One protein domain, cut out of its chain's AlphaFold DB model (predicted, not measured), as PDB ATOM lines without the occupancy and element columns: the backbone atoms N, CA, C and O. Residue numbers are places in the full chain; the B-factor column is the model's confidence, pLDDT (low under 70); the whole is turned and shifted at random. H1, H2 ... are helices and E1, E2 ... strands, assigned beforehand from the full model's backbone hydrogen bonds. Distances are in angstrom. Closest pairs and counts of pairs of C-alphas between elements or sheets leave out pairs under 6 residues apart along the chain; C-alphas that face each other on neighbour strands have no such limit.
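What this domain is: This is residues 4 to 92 of the 92 residues of an uncharacterized protein of Paenibacillus odorifer (UniProt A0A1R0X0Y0). The long helix H1 packs over one face of a twisted four-stranded sheet, making two layers, with short H2 beside edge strand E1. The printed part has 89 residues, running H1 H2 E1 E2 E3 E4; the strands form an antiparallel meander, neighbours in chain order. The class is mixed; the whole is compact, radius of gyration of the C-alphas 13.2 A, spanning 41 by 25 by 18 A.

Where its parts are: H1, residues 4 to 25, runs 31.8 A from C-alpha 4 at (31.715, -26.515, -33.721). H2 is residues 35 to 44, 14.1 A; E1 47 to 54, 22.8 A; E2 57 to 64, 23.4 A; E3 69 to 79, 30.0 A; E4 86 to 91, 16.7 A, ending at C-alpha 91 at (14.404, -9.996, -35.649).

How they stand to each other: The hairpins E1 and E2, E2 and E3, E3 and E4 have N 50 and O 61 at 2.9 A, N 60 and O 74 at 2.8 A, N 90 and O 75 at 2.8 A, within hydrogen-bond range, as is every O i to N i+4 pair in H1 and H2. H1 is on the sheet; its closest C-alphas to E4 are Leu 11 and Pro 87, 5.8 A. H2 is only just at the sheet's level, height 3.7 A. H1 touches H2 with residues 16 to 23 alone, closest C-alphas Leu 16 and Ile 35, 6.2 A.

The domain as a whole: The farthest C-alphas, Arg 66 and Asp 81, are 41.4 A apart. The printed part has no cut and no long link; pLDDT is under 70 at residues 80 to 85 and 92.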
ATOM      1  N   ILE A   4      32.345 -27.323 -34.773       71.88
ATOM      2  CA  ILE A   4      31.715 -26.515 -33.721       71.88
ATOM      3  C   ILE A   4      32.342 -25.113 -33.647       71.88
ATOM      4  O   ILE A   4      31.617 -24.119 -33.673       71.88
ATOM      5  N   ASP A   5      33.674 -25.011 -33.637       78.69
ATOM      6  CA  ASP A   5      34.384 -23.722 -33.585       78.69
ATOM      7  C   ASP A   5      34.106 -22.877 -34.833       78.69
ATOM      8  O   ASP A   5      33.931 -21.658 -34.757       78.69
ATOM      9  N   LEU A   6      34.026 -23.534 -35.995       79.38
ATOM     10  CA  LEU A   6      33.691 -22.884 -37.258       79.38
ATOM     11  C   LEU A   6      32.271 -22.293 -37.216       79.38
ATOM     12  O   LEU A   6      32.066 -21.152 -37.633       79.38
ATOM     13  N   GLY A   7      31.304 -23.050 -36.691       79.75
ATOM     14  CA  GLY A   7      29.922 -22.603 -36.505       79.75
ATOM     15  C   GLY A   7      29.806 -21.415 -35.548       79.75
ATOM     16  O   GLY A   7      29.126 -20.435 -35.857       79.75
ATOM     17  N   ILE A   8      30.536 -21.447 -34.430       81.12
ATOM     18  CA  ILE A   8      30.582 -20.342 -33.460       81.12
ATOM     19  C   ILE A   8      31.153 -19.079 -34.108       81.12
ATOM     20  O   ILE A   8      30.544 -18.014 -34.028       81.12
ATOM     21  N   LYS A   9      32.276 -19.191 -34.824       85.12
ATOM     22  CA  LYS A   9      32.882 -18.046 -35.518       85.12
ATOM     23  C   LYS A   9      31.926 -17.425 -36.540       85.12
ATOM     24  O   LYS A   9      31.869 -16.205 -36.688       85.12
ATOM     25  N   LYS A  10      31.155 -18.255 -37.243       86.44
ATOM     26  CA  LYS A  10      30.122 -17.796 -38.177       86.44
ATOM     27  C   LYS A  10      28.994 -17.042 -37.457       86.44
ATOM     28  O   LYS A  10      28.635 -15.959 -37.916       86.44
ATOM     29  N   LEU A  11      28.488 -17.554 -36.328       87.19
ATOM     30  CA  LEU A  11      27.502 -16.850 -35.489       87.19
ATOM     31  C   LEU A  11      28.000 -15.467 -35.070       87.19
ATOM     32  O   LEU A  11      27.292 -14.477 -35.243       87.19
ATOM     33  N   GLU A  12      29.229 -15.388 -34.559       88.19
ATOM     34  CA  GLU A  12      29.806 -14.123 -34.101       88.19
ATOM     35  C   GLU A  12      29.997 -13.115 -35.237       88.19
ATOM     36  O   GLU A  12      29.749 -11.924 -35.049       88.19
ATOM     37  N   ASN A  13      30.377 -13.580 -36.430       90.25
ATOM     38  CA  ASN A  13      30.497 -12.725 -37.609       90.25
ATOM     39  C   ASN A  13      29.143 -12.158 -38.054       90.25
ATOM     40  O   ASN A  13      29.054 -10.971 -38.379       90.25
ATOM     41  N   THR A  14      28.089 -12.978 -38.065       91.56
ATOM     42  CA  THR A  14      26.736 -12.511 -38.404       91.56
ATOM     43  C   THR A  14      26.215 -11.547 -37.349       91.56
ATOM     44  O   THR A  14      25.743 -10.469 -37.695       91.56
ATOM     45  N   PHE A  15      26.406 -11.858 -36.070       92.31
ATOM     46  CA  PHE A  15      26.089 -10.940 -34.981       92.31
ATOM     47  C   PHE A  15      26.807  -9.590 -35.130       92.31
ATOM     48  O   PHE A  15      26.173  -8.541 -35.045       92.31
ATOM     49  N   LEU A  16      28.111  -9.585 -35.431       92.88
ATOM     50  CA  LEU A  16      28.862  -8.349 -35.662       92.88
ATOM     51  C   LEU A  16      28.299  -7.546 -36.845       92.88
ATOM     52  O   LEU A  16      28.256  -6.315 -36.793       92.88
ATOM     53  N   LYS A  17      27.874  -8.220 -37.918       93.25
ATOM     54  CA  LYS A  17      27.253  -7.575 -39.084       93.25
ATOM     55  C   LYS A  17      25.931  -6.900 -38.713       93.25
ATOM     56  O   LYS A  17      25.723  -5.750 -39.104       93.25
ATOM     57  N   GLU A  18      25.080  -7.572 -37.945       94.50
ATOM     58  CA  GLU A  18      23.790  -7.017 -37.522       94.50
ATOM     59  C   GLU A  18      23.955  -5.918 -36.469       94.50
ATOM     60  O   GLU A  18      23.363  -4.851 -36.601       94.50
ATOM     61  N   ALA A  19      24.878  -6.066 -35.517       93.56
ATOM     62  CA  ALA A  19      25.204  -5.003 -34.569       93.56
ATOM     63  C   ALA A  19      25.709  -3.731 -35.284       93.56
ATOM     64  O   ALA A  19      25.344  -2.614 -34.915       93.56
ATOM     65  N   LYS A  20      26.495  -3.871 -36.366       94.38
ATOM     66  CA  LYS A  20      26.903  -2.733 -37.213       94.38
ATOM     67  C   LYS A  20      25.732  -2.108 -37.970       94.38
ATOM     68  O   LYS A  20      25.758  -0.900 -38.211       94.38
ATOM     69  N   ARG A  21      24.728  -2.894 -38.373       94.38
ATOM     70  CA  ARG A  21      23.489  -2.376 -38.981       94.38
ATOM     71  C   ARG A  21      22.671  -1.594 -37.962       94.38
ATOM     72  O   ARG A  21      22.284  -0.466 -38.256       94.38
ATOM     73  N   TRP A  22      22.502  -2.131 -36.757       95.44
ATOM     74  CA  TRP A  22      21.840  -1.431 -35.660       95.44
ATOM     75  C   TRP A  22      22.543  -0.119 -35.324       95.44
ATOM     76  O   TRP A  22      21.877   0.912 -35.271       95.44
ATOM     77  N   ALA A  23      23.878  -0.114 -35.230       94.44
ATOM     78  CA  ALA A  23      24.648   1.106 -34.987       94.44
ATOM     79  C   ALA A  23      24.335   2.199 -36.022       94.44
ATOM     80  O   ALA A  23      24.127   3.347 -35.654       94.44
ATOM     81  N   ARG A  24      24.210   1.848 -37.313       94.69
ATOM     82  CA  ARG A  24      23.798   2.813 -38.353       94.69
ATOM     83  C   ARG A  24      22.376   3.315 -38.133       94.69
ATOM     84  O   ARG A  24      22.143   4.509 -38.255       94.69
ATOM     85  N   SER A  25      21.446   2.420 -37.795       94.81
ATOM     86  CA  SER A  25      20.036   2.784 -37.592       94.81
ATOM     87  C   SER A  25      19.815   3.732 -36.410       94.81
ATOM     88  O   SER A  25      18.919   4.566 -36.463       94.81
ATOM     89  N   VAL A  26      20.659   3.646 -35.375       94.50
ATOM     90  CA  VAL A  26      20.603   4.523 -34.194       94.50
ATOM     91  C   VAL A  26      21.679   5.619 -34.202       94.50
ATOM     92  O   VAL A  26      21.904   6.259 -33.182       94.50
ATOM     93  N   SER A  27      22.326   5.856 -35.351       94.50
ATOM     94  CA  SER A  27      23.364   6.885 -35.545       94.50
ATOM     95  C   SER A  27      24.578   6.786 -34.607       94.50
ATOM     96  O   SER A  27      25.224   7.789 -34.317       94.50
ATOM     97  N   VAL A  28      24.924   5.574 -34.171       93.88
ATOM     98  CA  VAL A  28      26.096   5.299 -33.329       93.88
ATOM     99  C   VAL A  28      27.372   5.289 -34.166       93.88
ATOM    100  O   VAL A  28      27.466   4.585 -35.185       93.88
ATOM    101  N   LYS A  29      28.391   6.039 -33.732       90.38
ATOM    102  CA  LYS A  29      29.662   6.141 -34.470       90.38
ATOM    103  C   LYS A  29      30.495   4.875 -34.285       90.38
ATOM    104  O   LYS A  29      31.036   4.622 -33.220       90.38
ATOM    105  N   GLN A  30      30.687   4.111 -35.357       86.56
ATOM    106  CA  GLN A  30      31.444   2.856 -35.315       86.56
ATOM    107  C   GLN A  30      32.953   3.114 -35.209       86.56
ATOM    108  O   GLN A  30      33.606   3.432 -36.206       86.56
ATOM    109  N   LYS A  31      33.522   2.959 -34.009       78.69
ATOM    110  CA  LYS A  31      34.973   2.996 -33.792       78.69
ATOM    111  C   LYS A  31      35.505   1.558 -33.795       78.69
ATOM    112  O   LYS A  31      35.295   0.816 -32.846       78.69
ATOM    113  N   GLY A  32      36.191   1.149 -34.863       76.62
ATOM    114  CA  GLY A  32      36.894  -0.141 -34.934       76.62
ATOM    115  C   GLY A  32      36.157  -1.277 -35.659       76.62
ATOM    116  O   GLY A  32      35.070  -1.112 -36.211       76.62
ATOM    117  N   MET A  33      36.809  -2.445 -35.711       80.62
ATOM    118  CA  MET A  33      36.378  -3.576 -36.550       80.62
ATOM    119  C   MET A  33      35.799  -4.767 -35.779       80.62
ATOM    120  O   MET A  33      35.183  -5.622 -36.416       80.62
ATOM    121  N   ASN A  34      35.966  -4.825 -34.455       87.94
ATOM    122  CA  ASN A  34      35.570  -5.957 -33.613       87.94
ATOM    123  C   ASN A  34      34.380  -5.622 -32.700       87.94
ATOM    124  O   ASN A  34      33.929  -4.477 -32.635       87.94
ATOM    125  N   ILE A  35      33.871  -6.638 -31.998       87.00
ATOM    126  CA  ILE A  35      32.707  -6.464 -31.135       87.00
ATOM    127  C   ILE A  35      32.984  -5.569 -29.928       87.00
ATOM    128  O   ILE A  35      32.156  -4.731 -29.606       87.00
ATOM    129  N   THR A  36      34.143  -5.702 -29.286       90.56
ATOM    130  CA  THR A  36      34.477  -4.940 -28.078       90.56
ATOM    131  C   THR A  36      34.452  -3.440 -28.348       90.56
ATOM    132  O   THR A  36      33.853  -2.677 -27.595       90.56
ATOM    133  N   ALA A  37      35.045  -3.018 -29.465       91.69
ATOM    134  CA  ALA A  37      35.080  -1.618 -29.866       91.69
ATOM    135  C   ALA A  37      33.690  -1.102 -30.291       91.69
ATOM    136  O   ALA A  37      33.325   0.043 -30.010       91.69
ATOM    137  N   LEU A  38      32.871  -1.967 -30.900       92.12
ATOM    138  CA  LEU A  38      31.486  -1.644 -31.233       92.12
ATOM    139  C   LEU A  38      30.615  -1.489 -29.977       92.12
ATOM    140  O   LEU A  38      29.868  -0.522 -29.879       92.12
ATOM    141  N   SER A  39      30.740  -2.392 -29.002       93.25
ATOM    142  CA  SER A  39      30.063  -2.290 -27.704       93.25
ATOM    143  C   SER A  39      30.461  -1.012 -26.967       93.25
ATOM    144  O   SER A  39      29.587  -0.333 -26.442       93.25
ATOM    145  N   ALA A  40      31.746  -0.640 -26.982       94.19
ATOM    146  CA  ALA A  40      32.199   0.635 -26.426       94.19
ATOM    147  C   ALA A  40      31.552   1.834 -27.140       94.19
ATOM    148  O   ALA A  40      31.075   2.748 -26.480       94.19
ATOM    149  N   SER A  41      31.452   1.792 -28.473       94.94
ATOM    150  CA  SER A  41      30.789   2.847 -29.254       94.94
ATOM    151  C   SER A  41      29.308   3.005 -28.882       94.94
ATOM    152  O   SER A  41      28.830   4.123 -28.730       94.94
ATOM    153  N   PHE A  42      28.581   1.897 -28.696       96.00
ATOM    154  CA  PHE A  42      27.198   1.947 -28.211       96.00
ATOM    155  C   PHE A  42      27.105   2.568 -26.816       96.00
ATOM    156  O   PHE A  42      26.248   3.422 -26.601       96.00
ATOM    157  N   SER A  43      27.988   2.171 -25.897       95.50
ATOM    158  CA  SER A  43      28.038   2.717 -24.537       95.50
ATOM    159  C   SER A  43      28.314   4.221 -24.517       95.50
ATOM    160  O   SER A  43      27.609   4.936 -23.804       95.50
ATOM    161  N   ASP A  44      29.271   4.699 -25.324       95.06
ATOM    162  CA  ASP A  44      29.596   6.127 -25.489       95.06
ATOM    163  C   ASP A  44      28.358   6.940 -25.915       95.06
ATOM    164  O   ASP A  44      28.124   8.036 -25.409       95.06
ATOM    165  N   ASP A  45      27.540   6.376 -26.807       95.50
ATOM    166  CA  ASP A  45      26.339   7.014 -27.362       95.50
ATOM    167  C   ASP A  45      25.063   6.723 -26.537       95.50
ATOM    168  O   ASP A  45      23.942   7.017 -26.962       95.50
ATOM    169  N   GLY A  46      25.207   6.158 -25.333       96.62
ATOM    170  CA  GLY A  46      24.100   5.966 -24.395       96.62
ATOM    171  C   GLY A  46      23.226   4.742 -24.673       96.62
ATOM    172  O   GLY A  46      22.066   4.711 -24.255       96.62
ATOM    173  N   TYR A  47      23.766   3.722 -25.330       97.38
ATOM    174  CA  TYR A  47      23.127   2.426 -25.534       97.38
ATOM    175  C   TYR A  47      23.908   1.297 -24.855       97.38
ATOM    176  O   TYR A  47      25.078   1.431 -24.522       97.38
ATOM    177  N   THR A  48      23.269   0.148 -24.673       97.00
ATOM    178  CA  THR A  48      23.915  -1.092 -24.237       97.00
ATOM    179  C   THR A  48      23.588  -2.186 -25.241       97.00
ATOM    180  O   THR A  48      22.429  -2.582 -25.364       97.00
ATOM    181  N   LEU A  49      24.607  -2.662 -25.963       96.44
ATOM    182  CA  LEU A  49      24.502  -3.835 -26.828       96.44
ATOM    183  C   LEU A  49      24.723  -5.095 -25.989       96.44
ATOM    184  O   LEU A  49      25.820  -5.308 -25.469       96.44
ATOM    185  N   GLY A  50      23.699  -5.933 -25.887       95.00
ATOM    186  CA  GLY A  50      23.768  -7.233 -25.236       95.00
ATOM    187  C   GLY A  50      23.733  -8.384 -26.235       95.00
ATOM    188  O   GLY A  50      23.202  -8.260 -27.341       95.00
ATOM    189  N   LYS A  51      24.320  -9.512 -25.829       93.81
ATOM    190  CA  LYS A  51      24.185 -10.793 -26.519       93.81
ATOM    191  C   LYS A  51      24.157 -11.946 -25.525       93.81
ATOM    192  O   LYS A  51      24.891 -11.918 -24.536       93.81
ATOM    193  N   GLN A  52      23.404 -12.992 -25.838       93.00
ATOM    194  CA  GLN A  52      23.398 -14.252 -25.103       93.00
ATOM    195  C   GLN A  52      23.393 -15.424 -26.072       93.00
ATOM    196  O   GLN A  52      22.666 -15.440 -27.059       93.00
ATOM    197  N   ARG A  53      24.219 -16.433 -25.795       89.94
ATOM    198  CA  ARG A  53      24.212 -17.676 -26.563       89.94
ATOM    199  C   ARG A  53      23.247 -18.672 -25.930       89.94
ATOM    200  O   ARG A  53      23.360 -18.952 -24.741       89.94
ATOM    201  N   ILE A  54      22.380 -19.261 -26.748       88.38
ATOM    202  CA  ILE A  54      21.439 -20.315 -26.360       88.38
ATOM    203  C   ILE A  54      21.582 -21.465 -27.362       88.38
ATOM    204  O   ILE A  54      21.041 -21.431 -28.464       88.38
ATOM    205  N   GLY A  55      22.387 -22.473 -27.016       85.06
ATOM    206  CA  GLY A  55      22.687 -23.595 -27.911       85.06
ATOM    207  C   GLY A  55      23.366 -23.150 -29.216       85.06
ATOM    208  O   GLY A  55      24.498 -22.646 -29.202       85.06
ATOM    209  N   SER A  56      22.675 -23.350 -30.341       83.50
ATOM    210  CA  SER A  56      23.085 -22.923 -31.688       83.50
ATOM    211  C   SER A  56      22.605 -21.512 -32.059       83.50
ATOM    212  O   SER A  56      22.733 -21.092 -33.205       83.50
ATOM    213  N   LYS A  57      22.058 -20.762 -31.104       86.94
ATOM    214  CA  LYS A  57      21.488 -19.434 -31.321       86.94
ATOM    215  C   LYS A  57      22.252 -18.383 -30.533       86.94
ATOM    216  O   LYS A  57      22.865 -18.677 -29.503       86.94
ATOM    217  N   LEU A  58      22.208 -17.153 -31.020       92.00
ATOM    218  CA  LEU A  58      22.749 -15.980 -30.354       92.00
ATOM    219  C   LEU A  58      21.667 -14.906 -30.347       92.00
ATOM    220  O   LEU A  58      21.413 -14.265 -31.361       92.00
ATOM    221  N   GLU A  59      21.014 -14.748 -29.206       93.94
ATOM    222  CA  GLU A  59      20.106 -13.639 -28.944       93.94
ATOM    223  C   GLU A  59      20.905 -12.356 -28.783       93.94
ATOM    224  O   GLU A  59      22.004 -12.353 -28.221       93.94
ATOM    225  N   MET A  60      20.359 -11.263 -29.290       95.69
ATOM    226  CA  MET A  60      20.958  -9.944 -29.208       95.69
ATOM    227  C   MET A  60      19.892  -8.890 -28.968       95.69
ATOM    228  O   MET A  60      18.771  -8.986 -29.462       95.69
ATOM    229  N   TRP A  61      20.264  -7.858 -28.223       97.25
ATOM    230  CA  TRP A  61      19.375  -6.752 -27.891       97.25
ATOM    231  C   TRP A  61      20.154  -5.451 -27.747       97.25
ATOM    232  O   TRP A  61      21.348  -5.438 -27.430       97.25
ATOM    233  N   LEU A  62      19.466  -4.342 -27.987       97.25
ATOM    234  CA  LEU A  62      19.980  -2.997 -27.798       97.25
ATOM    235  C   LEU A  62      19.060  -2.248 -26.844       97.25
ATOM    236  O   LEU A  62      17.878  -2.052 -27.127       97.25
ATOM    237  N   ILE A  63      19.615  -1.800 -25.725       97.62
ATOM    238  CA  ILE A  63      18.896  -1.017 -24.720       97.62
ATOM    239  C   ILE A  63      19.357   0.430 -24.808       97.62
ATOM    240  O   ILE A  63      20.556   0.693 -24.850       97.62
ATOM    241  N   ARG A  64      18.427   1.383 -24.796       97.69
ATOM    242  CA  ARG A  64      18.743   2.801 -24.614       97.69
ATOM    243  C   ARG A  64      18.896   3.095 -23.123       97.69
ATOM    244  O   ARG A  64      17.983   2.869 -22.336       97.69
ATOM    245  N   ASN A  65      20.052   3.605 -22.709       96.94
ATOM    246  CA  ASN A  65      20.406   3.728 -21.292       96.94
ATOM    247  C   ASN A  65      19.564   4.768 -20.553       96.94
ATOM    248  O   ASN A  65      19.295   4.577 -19.367       96.94
ATOM    249  N   ARG A  66      19.142   5.830 -21.252       96.50
ATOM    250  CA  ARG A  66      18.365   6.946 -20.692       96.50
ATOM    251  C   ARG A  66      17.051   6.498 -20.051       96.50
ATOM    252  O   ARG A  66      16.665   7.048 -19.029       96.50
ATOM    253  N   ASP A  67      16.368   5.539 -20.664       96.88
ATOM    254  CA  ASP A  67      15.032   5.086 -20.265       96.88
ATOM    255  C   ASP A  67      14.929   3.563 -20.109       96.88
ATOM    256  O   ASP A  67      13.842   3.040 -19.886       96.88
ATOM    257  N   LYS A  68      16.055   2.849 -20.232       96.06
ATOM    258  CA  LYS A  68      16.147   1.382 -20.163       96.06
ATOM    259  C   LYS A  68      15.224   0.662 -21.149       96.06
ATOM    260  O   LYS A  68      14.924  -0.515 -20.968       96.06
ATOM    261  N   LYS A  69      14.809   1.342 -22.222       96.75
ATOM    262  CA  LYS A  69      13.934   0.770 -23.241       96.75
ATOM    263  C   LYS A  69      14.740  -0.100 -24.202       96.75
ATOM    264  O   LYS A  69      15.764   0.344 -24.726       96.75
ATOM    265  N   VAL A  70      14.251  -1.307 -24.476       96.50
ATOM    266  CA  VAL A  70      14.730  -2.120 -25.601       96.50
ATOM    267  C   VAL A  70      14.298  -1.433 -26.895       96.50
ATOM    268  O   VAL A  70      13.114  -1.174 -27.107       96.50
ATOM    269  N   VAL A  71      15.268  -1.065 -27.729       96.44
ATOM    270  CA  VAL A  71      15.026  -0.379 -29.010       96.44
ATOM    271  C   VAL A  71      15.231  -1.291 -30.214       96.44
ATOM    272  O   VAL A  71      14.731  -0.984 -31.292       96.44
ATOM    273  N   LYS A  72      15.972  -2.387 -30.031       96.38
ATOM    274  CA  LYS A  72      16.182  -3.447 -31.014       96.38
ATOM    275  C   LYS A  72      16.342  -4.778 -30.300       96.38
ATOM    276  O   LYS A  72      17.003  -4.835 -29.261       96.38
ATOM    277  N   GLU A  73      15.802  -5.831 -30.889       96.75
ATOM    278  CA  GLU A  73      15.990  -7.206 -30.447       96.75
ATOM    279  C   GLU A  73      16.007  -8.149 -31.648       96.75
ATOM    280  O   GLU A  73      15.559  -7.818 -32.745       96.75
ATOM    281  N   GLY A  74      16.620  -9.308 -31.472       94.94
ATOM    282  CA  GLY A  74      16.648 -10.323 -32.506       94.94
ATOM    283  C   GLY A  74      17.576 -11.462 -32.154       94.94
ATOM    284  O   GLY A  74      18.195 -11.512 -31.089       94.94
ATOM    285  N   MET A  75      17.689 -12.388 -33.086       93.31
ATOM    286  CA  MET A  75      18.378 -13.642 -32.892       93.31
ATOM    287  C   MET A  75      19.168 -13.999 -34.142       93.31
ATOM    288  O   MET A  75      18.693 -13.905 -35.270       93.31
ATOM    289  N   VAL A  76      20.400 -14.445 -33.943       90.19
ATOM    290  CA  VAL A  76      21.202 -15.083 -34.979       90.19
ATOM    291  C   VAL A  76      21.129 -16.588 -34.763       90.19
ATOM    292  O   VAL A  76      21.609 -17.107 -33.756       90.19
ATOM    293  N   ASN A  77      20.542 -17.299 -35.714       86.44
ATOM    294  CA  ASN A  77      20.385 -18.746 -35.679       86.44
ATOM    295  C   ASN A  77      21.508 -19.407 -36.482       86.44
ATOM    296  O   ASN A  77      21.716 -19.037 -37.636       86.44
ATOM    297  N   LEU A  78      22.202 -20.397 -35.913       79.81
ATOM    298  CA  LEU A  78      23.050 -21.328 -36.659       79.81
ATOM    299  C   LEU A  78      22.261 -22.603 -36.910       79.81
ATOM    300  O   LEU A  78      22.025 -23.403 -36.006       79.81
ATOM    301  N   ASP A  79      21.875 -22.786 -38.161       71.00
ATOM    302  CA  ASP A  79      21.217 -24.001 -38.605       71.00
ATOM    303  C   ASP A  79      22.277 -25.018 -39.042       71.00
ATOM    304  O   ASP A  79      22.920 -24.866 -40.090       71.00
ATOM    305  N   ILE A  80      22.515 -25.999 -38.172       62.75
ATOM    306  CA  ILE A  80      23.551 -27.026 -38.348       62.75
ATOM    307  C   ILE A  80      23.064 -28.123 -39.314       62.75
ATOM    308  O   ILE A  80      23.883 -28.705 -40.025       62.75
ATOM    309  N   ASP A  81      21.745 -28.320 -39.446       57.31
ATOM    310  CA  ASP A  81      21.172 -29.441 -40.204       57.31
ATOM    311  C   ASP A  81      20.569 -29.043 -41.561       57.31
ATOM    312  O   ASP A  81      20.731 -29.775 -42.538       57.31
ATOM    313  N   ILE A  82      19.925 -27.877 -41.690       54.56
ATOM    314  CA  ILE A  82      19.120 -27.545 -42.885       54.56
ATOM    315  C   ILE A  82      19.862 -26.584 -43.830       54.56
ATOM    316  O   ILE A  82      19.711 -26.668 -45.050       54.56
ATOM    317  N   ARG A  83      20.725 -25.693 -43.311       59.22
ATOM    318  CA  ARG A  83      21.444 -24.675 -44.121       59.22
ATOM    319  C   ARG A  83      22.964 -24.848 -44.195       59.22
ATOM    320  O   ARG A  83      23.670 -23.875 -44.469       59.22
ATOM    321  N   LYS A  84      23.490 -26.060 -43.990       64.06
ATOM    322  CA  LYS A  84      24.938 -26.357 -44.079       64.06
ATOM    323  C   LYS A  84      25.800 -25.417 -43.215       64.06
ATOM    324  O   LYS A  84      26.756 -24.814 -43.709       64.06
ATOM    325  N   ASP A  85      25.459 -25.248 -41.939       65.44
ATOM    326  CA  ASP A  85      26.194 -24.370 -41.018       65.44
ATOM    327  C   ASP A  85      26.178 -22.883 -41.448       65.44
ATOM    328  O   ASP A  85      27.188 -22.182 -41.308       65.44
ATOM    329  N   THR A  86      25.075 -22.395 -42.029       73.88
ATOM    330  CA  THR A  86      24.934 -20.984 -42.439       73.88
ATOM    331  C   THR A  86      24.105 -20.214 -41.412       73.88
ATOM    332  O   THR A  86      22.906 -20.469 -41.294       73.88
ATOM    333  N   PRO A  87      24.703 -19.256 -40.679       78.19
ATOM    334  CA  PRO A  87      23.955 -18.433 -39.745       78.19
ATOM    335  C   PRO A  87      23.049 -17.430 -40.468       78.19
ATOM    336  O   PRO A  87      23.445 -16.846 -41.480       78.19
ATOM    337  N   TYR A  88      21.869 -17.171 -39.916       81.81
ATOM    338  CA  TYR A  88      20.955 -16.131 -40.393       81.81
ATOM    339  C   TYR A  88      20.390 -15.325 -39.226       81.81
ATOM    340  O   TYR A  88      20.347 -15.810 -38.099       81.81
ATOM    341  N   TYR A  89      19.991 -14.088 -39.504       82.88
ATOM    342  CA  TYR A  89      19.356 -13.203 -38.533       82.88
ATOM    343  C   TYR A  89      17.834 -13.263 -38.666       82.88
ATOM    344  O   TYR A  89      17.322 -13.359 -39.783       82.88
ATOM    345  N   ASP A  90      17.158 -13.206 -37.526       87.06
ATOM    346  CA  ASP A  90      15.711 -13.209 -37.352       87.06
ATOM    347  C   ASP A  90      15.363 -12.196 -36.245       87.06
ATOM    348  O   ASP A  90      15.805 -12.359 -35.106       87.06
ATOM    349  N   GLY A  91      14.683 -11.099 -36.578       82.69
ATOM    350  CA  GLY A  91      14.404  -9.996 -35.649       82.69
ATOM    351  C   GLY A  91      13.992  -8.691 -36.340       82.69
ATOM    352  O   GLY A  91      14.014  -8.609 -37.571       82.69
ATOM    353  N   ASP A  92      13.646  -7.685 -35.526       62.00
ATOM    354  CA  ASP A  92      12.974  -6.427 -35.918       62.00
ATOM    355  C   ASP A  92      13.892  -5.184 -36.052       62.00
ATOM    356  O   ASP A  92      14.859  -4.968 -35.281       62.00
TER     357      ASP A  92